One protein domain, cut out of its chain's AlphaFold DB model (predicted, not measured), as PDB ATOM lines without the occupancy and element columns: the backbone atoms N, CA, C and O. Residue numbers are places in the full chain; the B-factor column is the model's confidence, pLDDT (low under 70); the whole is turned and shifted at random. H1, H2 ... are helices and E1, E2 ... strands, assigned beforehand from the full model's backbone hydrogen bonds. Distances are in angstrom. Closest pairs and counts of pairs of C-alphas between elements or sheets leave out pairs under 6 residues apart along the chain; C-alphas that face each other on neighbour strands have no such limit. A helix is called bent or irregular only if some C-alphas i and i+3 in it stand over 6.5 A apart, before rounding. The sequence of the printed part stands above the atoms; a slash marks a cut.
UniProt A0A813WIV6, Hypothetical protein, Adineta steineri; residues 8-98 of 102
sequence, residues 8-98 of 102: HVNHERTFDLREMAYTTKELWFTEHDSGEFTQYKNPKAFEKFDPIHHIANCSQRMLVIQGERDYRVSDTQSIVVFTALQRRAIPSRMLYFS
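AT A GLANCE: This is residues 8 to 98 of the 102 residues of the protein "Hypothetical protein" of Adineta steineri (UniProt A0A813WIV6). A small wall of three parallel strands, E1, E2 and E3, stands at one end of the domain, with H5 over one face and no named helix over the other. At the other end H1, H2 and H3 form a cluster of short helices, their centres making a triangle in which H1 touches both H2 and H3; H5 lies between the wall and this cluster, and H4 lies beside H5 on the way back from the cluster to the wall. The printed part has 91 residues with five named helices and three named strands, in the order E1 H1 H2 H3 H4 E2 H5 E3; the class is mixed, helices and strands. The whole is compact, with a radius of gyration of the C-alphas of 13.5 A and spans of 38 by 30 by 17 A.

HOW THE PARTS SIT: The sheet runs E1, residues 8 to 11, E2, residues 61 to 67, and E3, residues 92 to 97, with E1 and E3 as edge strands. E1 and E2 are parallel at 8 degrees, with N 10 and O 63 within hydrogen-bond range at 2.8 A. E2 and E3 are parallel at 12 degrees, with N 95 and O 64 at 2.8 A. H5, residues 75 to 86, is on the sheet at a height of 8.9 A, making two layers, a helix on one face of a sheet. It lies over E2 and only just over E3, on which 3 of its C-alphas fall, and runs along the strands, at 20 degrees to E2 on the local plane. The C-alphas of Gln 66 and Asp 75 are the closest of E2 and H5, 6.2 A apart. E2, H5 and E3 form a strand-helix-strand unit, two parallel neighbour strands with a helix between, and its crossover is right-handed; E1, H1 to H4 and E2 form another. H4, residues 51 to 57, is close to H5 but not clearly touching, at a shallow tilt of 12 degrees, the same way; their closest C-alphas, of Ile 55 and Ala 84, are 7.4 A apart. H1, residues 17 to 23, is close to H5 but not clearly touching, with the C-alphas of Met 20 and Gln 77 closest at 7.8 A. H1 and H2, residues 27 to 33, touch as a helical hairpin, at a shallow tilt of 16 degrees, opposite ways; the C-alphas of Ala 21 and Thr 30 are closest at 5.8 A. H1 also touches H3, residues 43 to 47, with the C-alphas of Leu 17 and Phe 46 closest at 5.8 A. In H2, H3 and H5 every O i to N i+4 pair is within hydrogen-bond range; H1 has 2 of 3, and H4 has 0 of 3 but 3 of 4 O i to N i+3 pairs.

IN THESE COORDINATES: E1 begins at C-alpha 8, (127.603, 115.209, 141.818). E2 is 20.5 A long, H5 16.8 A and E3 16.7 A; H5 begins at C-alpha 75, (115.972, 128.800, 138.934), and E3 ends at C-alpha 97, (124.646, 133.656, 138.652). H4, 10.5 A, is irregular, with C-alphas 53 and 56 7.4 A apart. H2 is 10.3 A long, H1 9.9 A, E1 9.8 A and H3 6.5 A.

THE WHOLE: The two C-alphas farthest apart, of Lys 41 and Pro 91, are 38.1 A from each other. The printed part has no cut, and no link is long. The mean pLDDT of the printed part is 95.9, and no printed residue is under 70.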
ATOM      1  N   HIS A   8     128.346 114.818 143.012       95.25
ATOM      2  CA  HIS A   8     127.603 115.209 141.818       95.25
ATOM      3  C   HIS A   8     127.746 116.711 141.543       95.25
ATOM      4  O   HIS A   8     127.947 117.509 142.462       95.25
ATOM      5  N   VAL A   9     127.588 117.088 140.276       97.50
ATOM      6  CA  VAL A   9     127.365 118.472 139.853       97.50
ATOM      7  C   VAL A   9     126.009 118.510 139.159       97.50
ATOM      8  O   VAL A   9     125.779 117.771 138.204       97.50
ATOM      9  N   ASN A  10     125.108 119.330 139.683       97.00
ATOM     10  CA  ASN A  10     123.831 119.669 139.083       97.00
ATOM     11  C   ASN A  10     123.981 121.075 138.485       97.00
ATOM     12  O   ASN A  10     124.343 122.000 139.204       97.00
ATOM     13  N   HIS A  11     123.773 121.201 137.180       97.88
ATOM     14  CA  HIS A  11     123.859 122.456 136.439       97.88
ATOM     15  C   HIS A  11     122.579 122.601 135.629       97.88
ATOM     16  O   HIS A  11     122.365 121.767 134.744       97.88
ATOM     17  N   GLU A  12     121.747 123.585 135.984       96.38
ATOM     18  CA  GLU A  12     120.512 123.947 135.265       96.38
ATOM     19  C   GLU A  12     119.648 122.723 134.932       96.38
ATOM     20  O   GLU A  12     119.277 122.456 133.786       96.38
ATOM     21  N   ARG A  13     119.401 121.883 135.945       94.19
ATOM     22  CA  ARG A  13     118.639 120.641 135.774       94.19
ATOM     23  C   ARG A  13     117.226 120.783 136.294       94.19
ATOM     24  O   ARG A  13     116.997 121.300 137.382       94.19
ATOM     25  N   THR A  14     116.306 120.169 135.565       95.31
ATOM     26  CA  THR A  14     114.950 119.932 136.039       95.31
ATOM     27  C   THR A  14     114.946 118.943 137.204       95.31
ATOM     28  O   THR A  14     115.643 117.925 137.185       95.31
ATOM     29  N   PHE A  15     114.143 119.250 138.217       95.94
ATOM     30  CA  PHE A  15     114.000 118.472 139.437       95.94
ATOM     31  C   PHE A  15     112.550 118.108 139.771       95.94
ATOM     32  O   PHE A  15     112.339 117.013 140.276       95.94
ATOM     33  N   ASP A  16     111.590 118.988 139.482       96.50
ATOM     34  CA  ASP A  16     110.146 118.732 139.537       96.50
ATOM     35  C   ASP A  16     109.566 118.934 138.132       96.50
ATOM     36  O   ASP A  16     109.544 120.053 137.608       96.50
ATOM     37  N   LEU A  17     109.123 117.849 137.495       95.94
ATOM     38  CA  LEU A  17     108.634 117.894 136.113       95.94
ATOM     39  C   LEU A  17     107.285 118.612 135.998       95.94
ATOM     40  O   LEU A  17     106.923 119.096 134.926       95.94
ATOM     41  N   ARG A  18     106.550 118.725 137.103       94.94
ATOM     42  CA  ARG A  18     105.239 119.377 137.161       94.94
ATOM     43  C   ARG A  18     105.403 120.880 137.203       94.94
ATOM     44  O   ARG A  18     104.656 121.579 136.534       94.94
ATOM     45  N   GLU A  19     106.376 121.362 137.973       95.31
ATOM     46  CA  GLU A  19     106.760 122.774 137.967       95.31
ATOM     47  C   GLU A  19     107.278 123.166 136.580       95.31
ATOM     48  O   GLU A  19     106.755 124.102 135.976       95.31
ATOM     49  N   MET A  20     108.191 122.361 136.022       96.06
ATOM     50  CA  MET A  20     108.784 122.600 134.705       96.06
ATOM     51  C   MET A  20     107.727 122.753 133.608       96.06
ATOM     52  O   MET A  20     107.859 123.621 132.749       96.06
ATOM     53  N   ALA A  21     106.659 121.947 133.655       95.75
ATOM     54  CA  ALA A  21     105.560 121.992 132.691       95.75
ATOM     55  C   ALA A  21     104.838 123.353 132.614       95.75
ATOM     56  O   ALA A  21     104.096 123.591 131.662       95.75
ATOM     57  N   TYR A  22     105.032 124.235 133.601       95.81
ATOM     58  CA  TYR A  22     104.399 125.553 133.660       95.81
ATOM     59  C   TYR A  22     105.385 126.724 133.719       95.81
ATOM     60  O   TYR A  22     104.973 127.860 133.494       95.81
ATOM     61  N   THR A  23     106.660 126.477 134.021       95.88
ATOM     62  CA  THR A  23     107.679 127.530 134.174       95.88
ATOM     63  C   THR A  23     108.616 127.649 132.976       95.88
ATOM     64  O   THR A  23     109.251 128.688 132.800       95.88
ATOM     65  N   THR A  24     108.696 126.619 132.129       96.00
ATOM     66  CA  THR A  24     109.600 126.605 130.976       96.00
ATOM     67  C   THR A  24     109.099 127.439 129.796       96.00
ATOM     68  O   THR A  24     107.909 127.461 129.478       96.00
ATOM     69  N   LYS A  25     110.030 128.043 129.045       93.19
ATOM     70  CA  LYS A  25     109.772 128.531 127.677       93.19
ATOM     71  C   LYS A  25     109.832 127.430 126.608       93.19
ATOM     72  O   LYS A  25     109.528 127.701 125.450       93.19
ATOM     73  N   GLU A  26     110.249 126.212 126.958       92.94
ATOM     74  CA  GLU A  26     110.467 125.106 126.019       92.94
ATOM     75  C   GLU A  26     109.364 124.029 126.086       92.94
ATOM     76  O   GLU A  26     109.641 122.839 126.244       92.94
ATOM     77  N   LEU A  27     108.099 124.445 125.934       92.00
ATOM     78  CA  LEU A  27     106.903 123.592 126.098       92.00
ATOM     79  C   LEU A  27     106.966 122.262 125.330       92.00
ATOM     80  O   LEU A  27     106.533 121.225 125.836       92.00
ATOM     81  N   TRP A  28     107.542 122.282 124.123       94.56
ATOM     82  CA  TRP A  28     107.654 121.091 123.285       94.56
ATOM     83  C   TRP A  28     108.363 119.936 124.005       94.56
ATOM     84  O   TRP A  28     107.846 118.826 123.971       94.56
ATOM     85  N   PHE A  29     109.478 120.179 124.709       92.81
ATOM     86  CA  PHE A  29     110.213 119.102 125.390       92.81
ATOM     87  C   PHE A  29     109.389 118.487 126.518       92.81
ATOM     88  O   PHE A  29     109.295 117.266 126.620       92.81
ATOM     89  N   THR A  30     108.747 119.327 127.334       93.38
ATOM     90  CA  THR A  30     107.957 118.849 128.474       93.38
ATOM     91  C   THR A  30     106.790 117.963 128.050       93.38
ATOM     92  O   THR A  30     106.498 116.978 128.724       93.38
ATOM     93  N   GLU A  31     106.143 118.278 126.927       95.12
ATOM     94  CA  GLU A  31     105.006 117.507 126.421       95.12
ATOM     95  C   GLU A  31     105.456 116.284 125.619       95.12
ATOM     96  O   GLU A  31     104.923 115.193 125.821       95.12
ATOM     97  N   HIS A  32     106.456 116.442 124.748       95.06
ATOM     98  CA  HIS A  32     106.998 115.361 123.927       95.06
ATOM     99  C   HIS A  32     107.546 114.221 124.792       95.06
ATOM    100  O   HIS A  32     107.146 113.067 124.624       95.06
ATOM    101  N   ASP A  33     108.387 114.535 125.780       93.12
ATOM    102  CA  ASP A  33     109.018 113.526 126.641       93.12
ATOM    103  C   ASP A  33     108.011 112.876 127.604       93.12
ATOM    104  O   ASP A  33     108.198 111.743 128.055       93.12
ATOM    105  N   SER A  34     106.890 113.560 127.846       94.00
ATOM    106  CA  SER A  34     105.739 113.042 128.585       94.00
ATOM    107  C   SER A  34     104.738 112.301 127.689       94.00
ATOM    108  O   SER A  34     103.627 112.009 128.128       94.00
ATOM    109  N   GLY A  35     105.105 111.953 126.451       94.50
ATOM    110  CA  GLY A  35     104.274 111.159 125.544       94.50
ATOM    111  C   GLY A  35     103.160 111.955 124.866       94.50
ATOM    112  O   GLY A  35     102.048 111.450 124.742       94.50
ATOM    113  N   GLU A  36     103.458 113.191 124.462       95.94
ATOM    114  CA  GLU A  36     102.531 114.139 123.820       95.94
ATOM    115  C   GLU A  36     101.349 114.549 124.715       95.94
ATOM    116  O   GLU A  36     100.265 114.916 124.252       95.94
ATOM    117  N   PHE A  37     101.559 114.510 126.031       95.19
ATOM    118  CA  PHE A  37     100.579 114.959 127.005       95.19
ATOM    119  C   PHE A  37     101.006 116.267 127.657       95.19
ATOM    120  O   PHE A  37     102.128 116.422 128.122       95.19
ATOM    121  N   THR A  38     100.050 117.178 127.800       96.12
ATOM    122  CA  THR A  38     100.166 118.313 128.720       96.12
ATOM    123  C   THR A  38      99.984 117.833 130.163       96.12
ATOM    124  O   THR A  38      99.149 116.949 130.406       96.12
ATOM    125  N   GLN A  39     100.628 118.493 131.128       95.69
ATOM    126  CA  GLN A  39     100.561 118.120 132.547       95.69
ATOM    127  C   GLN A  39      99.128 118.015 133.096       95.69
ATOM    128  O   GLN A  39      98.818 117.096 133.845       95.69
ATOM    129  N   TYR A  40      98.206 118.882 132.665       95.25
ATOM    130  CA  TYR A  40      96.806 118.832 133.112       95.25
ATOM    131  C   TYR A  40      95.968 117.713 132.459       95.25
ATOM    132  O   TYR A  40      94.930 117.340 132.999       95.25
ATOM    133  N   LYS A  41      96.391 117.168 131.307       97.31
ATOM    134  CA  LYS A  41      95.691 116.059 130.625       97.31
ATOM    135  C   LYS A  41      96.108 114.703 131.178       97.31
ATOM    136  O   LYS A  41      95.261 113.831 131.344       97.31
ATOM    137  N   ASN A  42      97.400 114.516 131.447       96.75
ATOM    138  CA  ASN A  42      97.918 113.263 131.990       96.75
ATOM    139  C   ASN A  42      99.057 113.512 132.994       96.75
ATOM    140  O   ASN A  42     100.221 113.275 132.670       96.75
ATOM    141  N   PRO A  43      98.737 113.918 134.238       95.56
ATOM    142  CA  PRO A  43      99.754 114.195 135.253       95.56
ATOM    143  C   PRO A  43     100.684 113.007 135.522       95.56
ATOM    144  O   PRO A  43     101.871 113.165 135.783       95.56
ATOM    145  N   LYS A  44     100.158 111.779 135.408       96.19
ATOM    146  CA  LYS A  44     100.924 110.547 135.640       96.19
ATOM    147  C   LYS A  44     102.088 110.371 134.665       96.19
ATOM    148  O   LYS A  44     103.030 109.654 134.997       96.19
ATOM    149  N   ALA A  45     102.019 110.975 133.476       95.31
ATOM    150  CA  ALA A  45     103.107 110.913 132.509       95.31
ATOM    151  C   ALA A  45     104.358 111.645 133.013       95.31
ATOM    152  O   ALA A  45     105.456 111.105 132.903       95.31
ATOM    153  N   PHE A  46     104.171 112.802 133.654       95.62
ATOM    154  CA  PHE A  46     105.245 113.601 134.239       95.62
ATOM    155  C   PHE A  46     105.755 112.971 135.543       95.62
ATOM    156  O   PHE A  46     106.953 112.921 135.779       95.62
ATOM    157  N   GLU A  47     104.871 112.376 136.350       94.12
ATOM    158  CA  GLU A  47     105.246 111.759 137.637       94.12
ATOM    159  C   GLU A  47     106.128 110.500 137.491       94.12
ATOM    160  O   GLU A  47     106.866 110.132 138.410       94.12
ATOM    161  N   LYS A  48     106.050 109.804 136.346       90.62
ATOM    162  CA  LYS A  48     106.701 108.499 136.134       90.62
ATOM    163  C   LYS A  48     108.225 108.556 136.266       90.62
ATOM    164  O   LYS A  48     108.824 107.600 136.760       90.62
ATOM    165  N   PHE A  49     108.833 109.637 135.789       89.94
ATOM    166  CA  PHE A  49     110.286 109.825 135.765       89.94
ATOM    167  C   PHE A  49     110.727 111.066 136.549       89.94
ATOM    168  O   PHE A  49     111.858 111.520 136.386       89.94
ATOM    169  N   ASP A  50     109.847 111.604 137.397       95.25
ATOM    170  CA  ASP A  50     110.102 112.839 138.130       95.25
ATOM    171  C   ASP A  50     111.245 112.664 139.157       95.25
ATOM    172  O   ASP A  50     111.133 111.839 140.079       95.25
ATOM    173  N   PRO A  51     112.360 113.417 139.040       94.88
ATOM    174  CA  PRO A  51     113.482 113.321 139.968       94.88
ATOM    175  C   PRO A  51     113.106 113.591 141.429       94.88
ATOM    176  O   PRO A  51     113.742 113.020 142.330       94.88
ATOM    177  N   ILE A  52     112.076 114.408 141.689       95.38
ATOM    178  CA  ILE A  52     111.668 114.776 143.051       95.38
ATOM    179  C   ILE A  52     111.303 113.548 143.892       95.38
ATOM    180  O   ILE A  52     111.603 113.497 145.088       95.38
ATOM    181  N   HIS A  53     110.764 112.496 143.269       95.44
ATOM    182  CA  HIS A  53     110.404 111.243 143.936       95.44
ATOM    183  C   HIS A  53     111.601 110.441 144.448       95.44
ATOM    184  O   HIS A  53     111.460 109.567 145.306       95.44
ATOM    185  N   HIS A  54     112.803 110.738 143.960       93.25
ATOM    186  CA  HIS A  54     114.010 109.998 144.305       93.25
ATOM    187  C   HIS A  54     114.924 110.749 145.271       93.25
ATOM    188  O   HIS A  54     115.932 110.186 145.707       93.25
ATOM    189  N   ILE A  55     114.573 111.978 145.666       92.12
ATOM    190  CA  ILE A  55     115.433 112.818 146.504       92.12
ATOM    191  C   ILE A  55     115.780 112.171 147.839       92.12
ATOM    192  O   ILE A  55     116.916 112.290 148.287       92.12
ATOM    193  N   ALA A  56     114.857 111.410 148.434       92.38
ATOM    194  CA  ALA A  56     115.078 110.683 149.684       92.38
ATOM    195  C   ALA A  56     116.230 109.662 149.602       92.38
ATOM    196  O   ALA A  56     116.815 109.310 150.624       92.38
ATOM    197  N   ASN A  57     116.595 109.231 148.391       91.19
ATOM    198  CA  ASN A  57     117.682 108.287 148.142       91.19
ATOM    199  C   ASN A  57     119.035 108.962 147.876       91.19
ATOM    200  O   ASN A  57     120.053 108.268 147.829       91.19
ATOM    201  N   CYS A  58     119.069 110.284 147.684       90.19
ATOM    202  CA  CYS A  58     120.311 111.016 147.456       90.19
ATOM    203  C   CYS A  58     121.157 111.008 148.735       90.19
ATOM    204  O   CYS A  58     120.630 111.282 149.807       90.19
ATOM    205  N   SER A  59     122.447 110.701 148.654       91.88
ATOM    206  CA  SER A  59     123.362 110.761 149.811       91.88
ATOM    207  C   SER A  59     124.723 111.371 149.470       91.88
ATOM    208  O   SER A  59     125.551 111.604 150.350       91.88
ATOM    209  N   GLN A  60     124.965 111.636 148.187       93.69
ATOM    210  CA  GLN A  60     126.215 112.165 147.668       93.69
ATOM    211  C   GLN A  60     126.266 113.680 147.822       93.69
ATOM    212  O   GLN A  60     125.271 114.378 147.633       93.69
ATOM    213  N   ARG A  61     127.469 114.187 148.095       96.31
ATOM    214  CA  ARG A  61     127.736 115.626 148.099       96.31
ATOM    215  C   ARG A  61     127.444 116.214 146.721       96.31
ATOM    216  O   ARG A  61     127.759 115.571 145.718       96.31
ATOM    217  N   MET A  62     126.886 117.419 146.660       97.56
ATOM    218  CA  MET A  62     126.455 118.006 145.388       97.56
ATOM    219  C   MET A  62     126.784 119.494 145.284       97.56
ATOM    220  O   MET A  62     126.504 120.267 146.197       97.56
ATOM    221  N   LEU A  63     127.356 119.896 144.152       98.62
ATOM    222  CA  LEU A  63     127.389 121.294 143.724       98.62
ATOM    223  C   LEU A  63     126.161 121.558 142.848       98.62
ATOM    224  O   LEU A  63     125.938 120.809 141.903       98.62
ATOM    225  N   VAL A  64     125.384 122.589 143.168       98.44
ATOM    226  CA  VAL A  64     124.231 123.060 142.389       98.44
ATOM    227  C   VAL A  64     124.614 124.378 141.723       98.44
ATOM    228  O   VAL A  64     125.128 125.267 142.402       98.44
ATOM    229  N   ILE A  65     124.411 124.495 140.414       98.69
ATOM    230  CA  ILE A  65     124.777 125.658 139.599       98.69
ATOM    231  C   ILE A  65     123.543 126.114 138.823       98.69
ATOM    232  O   ILE A  65     122.877 125.278 138.211       98.69
ATOM    233  N   GLN A  66     123.242 127.411 138.868       98.56
ATOM    234  CA  GLN A  66     122.056 127.977 138.229       98.56
ATOM    235  C   GLN A  66     122.267 129.437 137.810       98.56
ATOM    236  O   GLN A  66     122.801 130.227 138.595       98.56
ATOM    237  N   GLY A  67     121.786 129.800 136.620       98.38
ATOM    238  CA  GLY A  67     121.557 131.189 136.210       98.38
ATOM    239  C   GLY A  67     120.140 131.673 136.549       98.38
ATOM    240  O   GLY A  67     119.171 130.940 136.354       98.38
ATOM    241  N   GLU A  68     120.000 132.908 137.039       97.81
ATOM    242  CA  GLU A  68     118.695 133.529 137.357       97.81
ATOM    243  C   GLU A  68     117.824 133.739 136.112       97.81
ATOM    244  O   GLU A  68     116.600 133.676 136.180       97.81
ATOM    245  N   ARG A  69     118.446 133.988 134.952       97.38
ATOM    246  CA  ARG A  69     117.740 134.287 133.696       97.38
ATOM    247  C   ARG A  69     117.572 133.058 132.814       97.38
ATOM    248  O   ARG A  69     117.307 133.190 131.615       97.38
ATOM    249  N   ASP A  70     117.744 131.875 133.386       97.62
ATOM    250  CA  ASP A  70     117.395 130.630 132.734       97.62
ATOM    251  C   ASP A  70     115.868 130.477 132.701       97.62
ATOM    252  O   ASP A  70     115.211 130.056 133.650       97.62
ATOM    253  N   TYR A  71     115.295 130.847 131.562       95.56
ATOM    254  CA  TYR A  71     113.866 130.679 131.296       95.56
ATOM    255  C   TYR A  71     113.541 129.302 130.699       95.56
ATOM    256  O   TYR A  71     112.379 129.026 130.403       95.56
ATOM    257  N   ARG A  72     114.551 128.461 130.430       96.38
ATOM    258  CA  ARG A  72     114.356 127.077 129.976       96.38
ATOM    259  C   ARG A  72     114.085 126.205 131.189       96.38
ATOM    260  O   ARG A  72     113.071 125.522 131.208       96.38
ATOM    261  N   VAL A  73     114.935 126.295 132.206       97.12
ATOM    262  CA  VAL A  73     114.808 125.619 133.497       97.12
ATOM    263  C   VAL A  73     114.812 126.691 134.581       97.12
ATOM    264  O   VAL A  73     115.866 127.208 134.942       97.12
ATOM    265  N   SER A  74     113.625 127.033 135.095       95.69
ATOM    266  CA  SER A  74     113.497 128.073 136.121       95.69
ATOM    267  C   SER A  74     114.426 127.799 137.301       95.69
ATOM    268  O   SER A  74     114.570 126.666 137.761       95.69
ATOM    269  N   ASP A  75     115.028 128.858 137.827       97.00
ATOM    270  CA  ASP A  75     115.972 128.800 138.934       97.00
ATOM    271  C   ASP A  75     115.421 128.118 140.201       97.00
ATOM    272  O   ASP A  75     116.169 127.491 140.964       97.00
ATOM    273  N   THR A  76     114.100 128.158 140.373       96.81
ATOM    274  CA  THR A  76     113.367 127.461 141.429       96.81
ATOM    275  C   THR A  76     113.662 125.958 141.424       96.81
ATOM    276  O   THR A  76     113.813 125.371 142.496       96.81
ATOM    277  N   GLN A  77     113.882 125.340 140.259       97.62
ATOM    278  CA  GLN A  77     114.276 123.931 140.132       97.62
ATOM    279  C   GLN A  77     115.551 123.617 140.930       97.62
ATOM    280  O   GLN A  77     115.590 122.692 141.749       97.62
ATOM    281  N   SER A  78     116.580 124.449 140.770       97.69
ATOM    282  CA  SER A  78     117.848 124.324 141.494       97.69
ATOM    283  C   SER A  78     117.713 124.672 142.981       97.69
ATOM    284  O   SER A  78     118.303 124.000 143.834       97.69
ATOM    285  N   ILE A  79     116.903 125.679 143.323       97.69
ATOM    286  CA  ILE A  79     116.654 126.083 144.718       97.69
ATOM    287  C   ILE A  79     115.966 124.958 145.505       97.69
ATOM    288  O   ILE A  79     116.336 124.690 146.657       97.69
ATOM    289  N   VAL A  80     115.004 124.260 144.893       97.00
ATOM    290  CA  VAL A  80     114.316 123.119 145.511       97.00
ATOM    291  C   VAL A  80     115.308 121.986 145.793       97.00
ATOM    292  O   VAL A  80     115.333 121.473 146.918       97.00
ATOM    293  N   VAL A  81     116.180 121.639 144.834       96.94
ATOM    294  CA  VAL A  81     117.245 120.635 145.032       96.94
ATOM    295  C   VAL A  81     118.134 121.024 146.205       96.94
ATOM    296  O   VAL A  81     118.335 120.228 147.128       96.94
ATOM    297  N   PHE A  82     118.668 122.245 146.185       97.94
ATOM    298  CA  PHE A  82     119.586 122.713 147.215       97.94
ATOM    299  C   PHE A  82     118.932 122.659 148.599       97.94
ATOM    300  O   PHE A  82     119.503 122.086 149.529       97.94
ATOM    301  N   THR A  83     117.697 123.142 148.714       97.88
ATOM    302  CA  THR A  83     116.919 123.096 149.956       97.88
ATOM    303  C   THR A  83     116.702 121.661 150.441       97.88
ATOM    304  O   THR A  83     116.904 121.370 151.623       97.88
ATOM    305  N   ALA A  84     116.346 120.729 149.554       96.69
ATOM    306  CA  ALA A  84     116.149 119.326 149.915       96.69
ATOM    307  C   ALA A  84     117.439 118.653 150.423       96.69
ATOM    308  O   ALA A  84     117.387 117.847 151.358       96.69
ATOM    309  N   LEU A  85     118.597 119.005 149.855       97.06
ATOM    310  CA  LEU A  85     119.908 118.546 150.330       97.06
ATOM    311  C   LEU A  85     120.237 119.115 151.716       97.06
ATOM    312  O   LEU A  85     120.640 118.360 152.605       97.06
ATOM    313  N   GLN A  86     120.006 120.417 151.922       97.81
ATOM    314  CA  GLN A  86     120.237 121.091 153.205       97.81
ATOM    315  C   GLN A  86     119.380 120.483 154.325       97.81
ATOM    316  O   GLN A  86     119.901 120.145 155.387       97.81
ATOM    317  N   ARG A  87     118.089 120.220 154.067       97.19
ATOM    318  CA  ARG A  87     117.173 119.567 155.027       97.19
ATOM    319  C   ARG A  87     117.619 118.173 155.471       97.19
ATOM    320  O   ARG A  87     117.137 117.673 156.483       97.19
ATOM    321  N   ARG A  88     118.500 117.532 154.705       95.69
ATOM    322  CA  ARG A  88     118.998 116.172 154.949       95.69
ATOM    323  C   ARG A  88     120.462 116.159 155.389       95.69
ATOM    324  O   ARG A  88     121.062 115.090 155.435       95.69
ATOM    325  N   ALA A  89     121.025 117.331 155.696       96.81
ATOM    326  CA  ALA A  89     122.422 117.509 156.084       96.81
ATOM    327  C   ALA A  89     123.420 116.898 155.078       96.81
ATOM    328  O   ALA A  89     124.508 116.452 155.450       96.81
ATOM    329  N   ILE A  90     123.063 116.872 153.790       96.81
ATOM    330  CA  ILE A  90     123.971 116.421 152.736       96.81
ATOM    331  C   ILE A  90     124.895 117.586 152.387       96.81
ATOM    332  O   ILE A  90     124.391 118.666 152.075       96.81
ATOM    333  N   PRO A  91     126.230 117.405 152.389       98.00
ATOM    334  CA  PRO A  91     127.133 118.494 152.049       98.00
ATOM    335  C   PRO A  91     126.878 118.985 150.623       98.00
ATOM    336  O   PRO A  91     127.149 118.274 149.652       98.00
ATOM    337  N   SER A  92     126.371 120.207 150.500       98.25
ATOM    338  CA  SER A  92     126.098 120.831 149.215       98.25
ATOM    339  C   SER A  92     126.530 122.290 149.182       98.25
ATOM    340  O   SER A  92     126.697 122.938 150.217       98.25
ATOM    341  N   ARG A  93     126.769 122.790 147.972       98.44
ATOM    342  CA  ARG A  93     127.052 124.203 147.694       98.44
ATOM    343  C   ARG A  93     126.178 124.656 146.539       98.44
ATOM    344  O   ARG A  93     125.925 123.859 145.640       98.44
ATOM    345  N   MET A  94     125.773 125.919 146.566       98.38
ATOM    346  CA  MET A  94     125.069 126.563 145.465       98.38
ATOM    347  C   MET A  94     125.952 127.659 144.875       98.38
ATOM    348  O   MET A  94     126.495 128.481 145.613       98.38
ATOM    349  N   LEU A  95     126.116 127.633 143.559       98.50
ATOM    350  CA  LEU A  95     126.729 128.683 142.763       98.50
ATOM    351  C   LEU A  95     125.627 129.289 141.895       98.50
ATOM    352  O   LEU A  95     125.082 128.614 141.028       98.50
ATOM    353  N   TYR A  96     125.268 130.535 142.178       98.31
ATOM    354  CA  TYR A  96     124.139 131.207 141.548       98.31
ATOM    355  C   TYR A  96     124.626 132.440 140.793       98.31
ATOM    356  O   TYR A  96     125.328 133.273 141.370       98.31
ATOM    357  N   PHE A  97     124.255 132.554 139.522       98.44
ATOM    358  CA  PHE A  97     124.646 133.656 138.652       98.44
ATOM    359  C   PHE A  97     123.427 134.529 138.326       98.44
ATOM    360  O   PHE A  97     122.602 134.163 137.492       98.44
ATOM    361  N   SER A  98     123.319 135.709 138.941       97.81
ATOM    362  CA  SER A  98     122.146 136.596 138.787       97.81
ATOM    363  C   SER A  98     121.977 137.215 137.391       97.81
ATOM    364  O   SER A  98     120.957 137.823 137.065       97.81
TER     365      SER A  98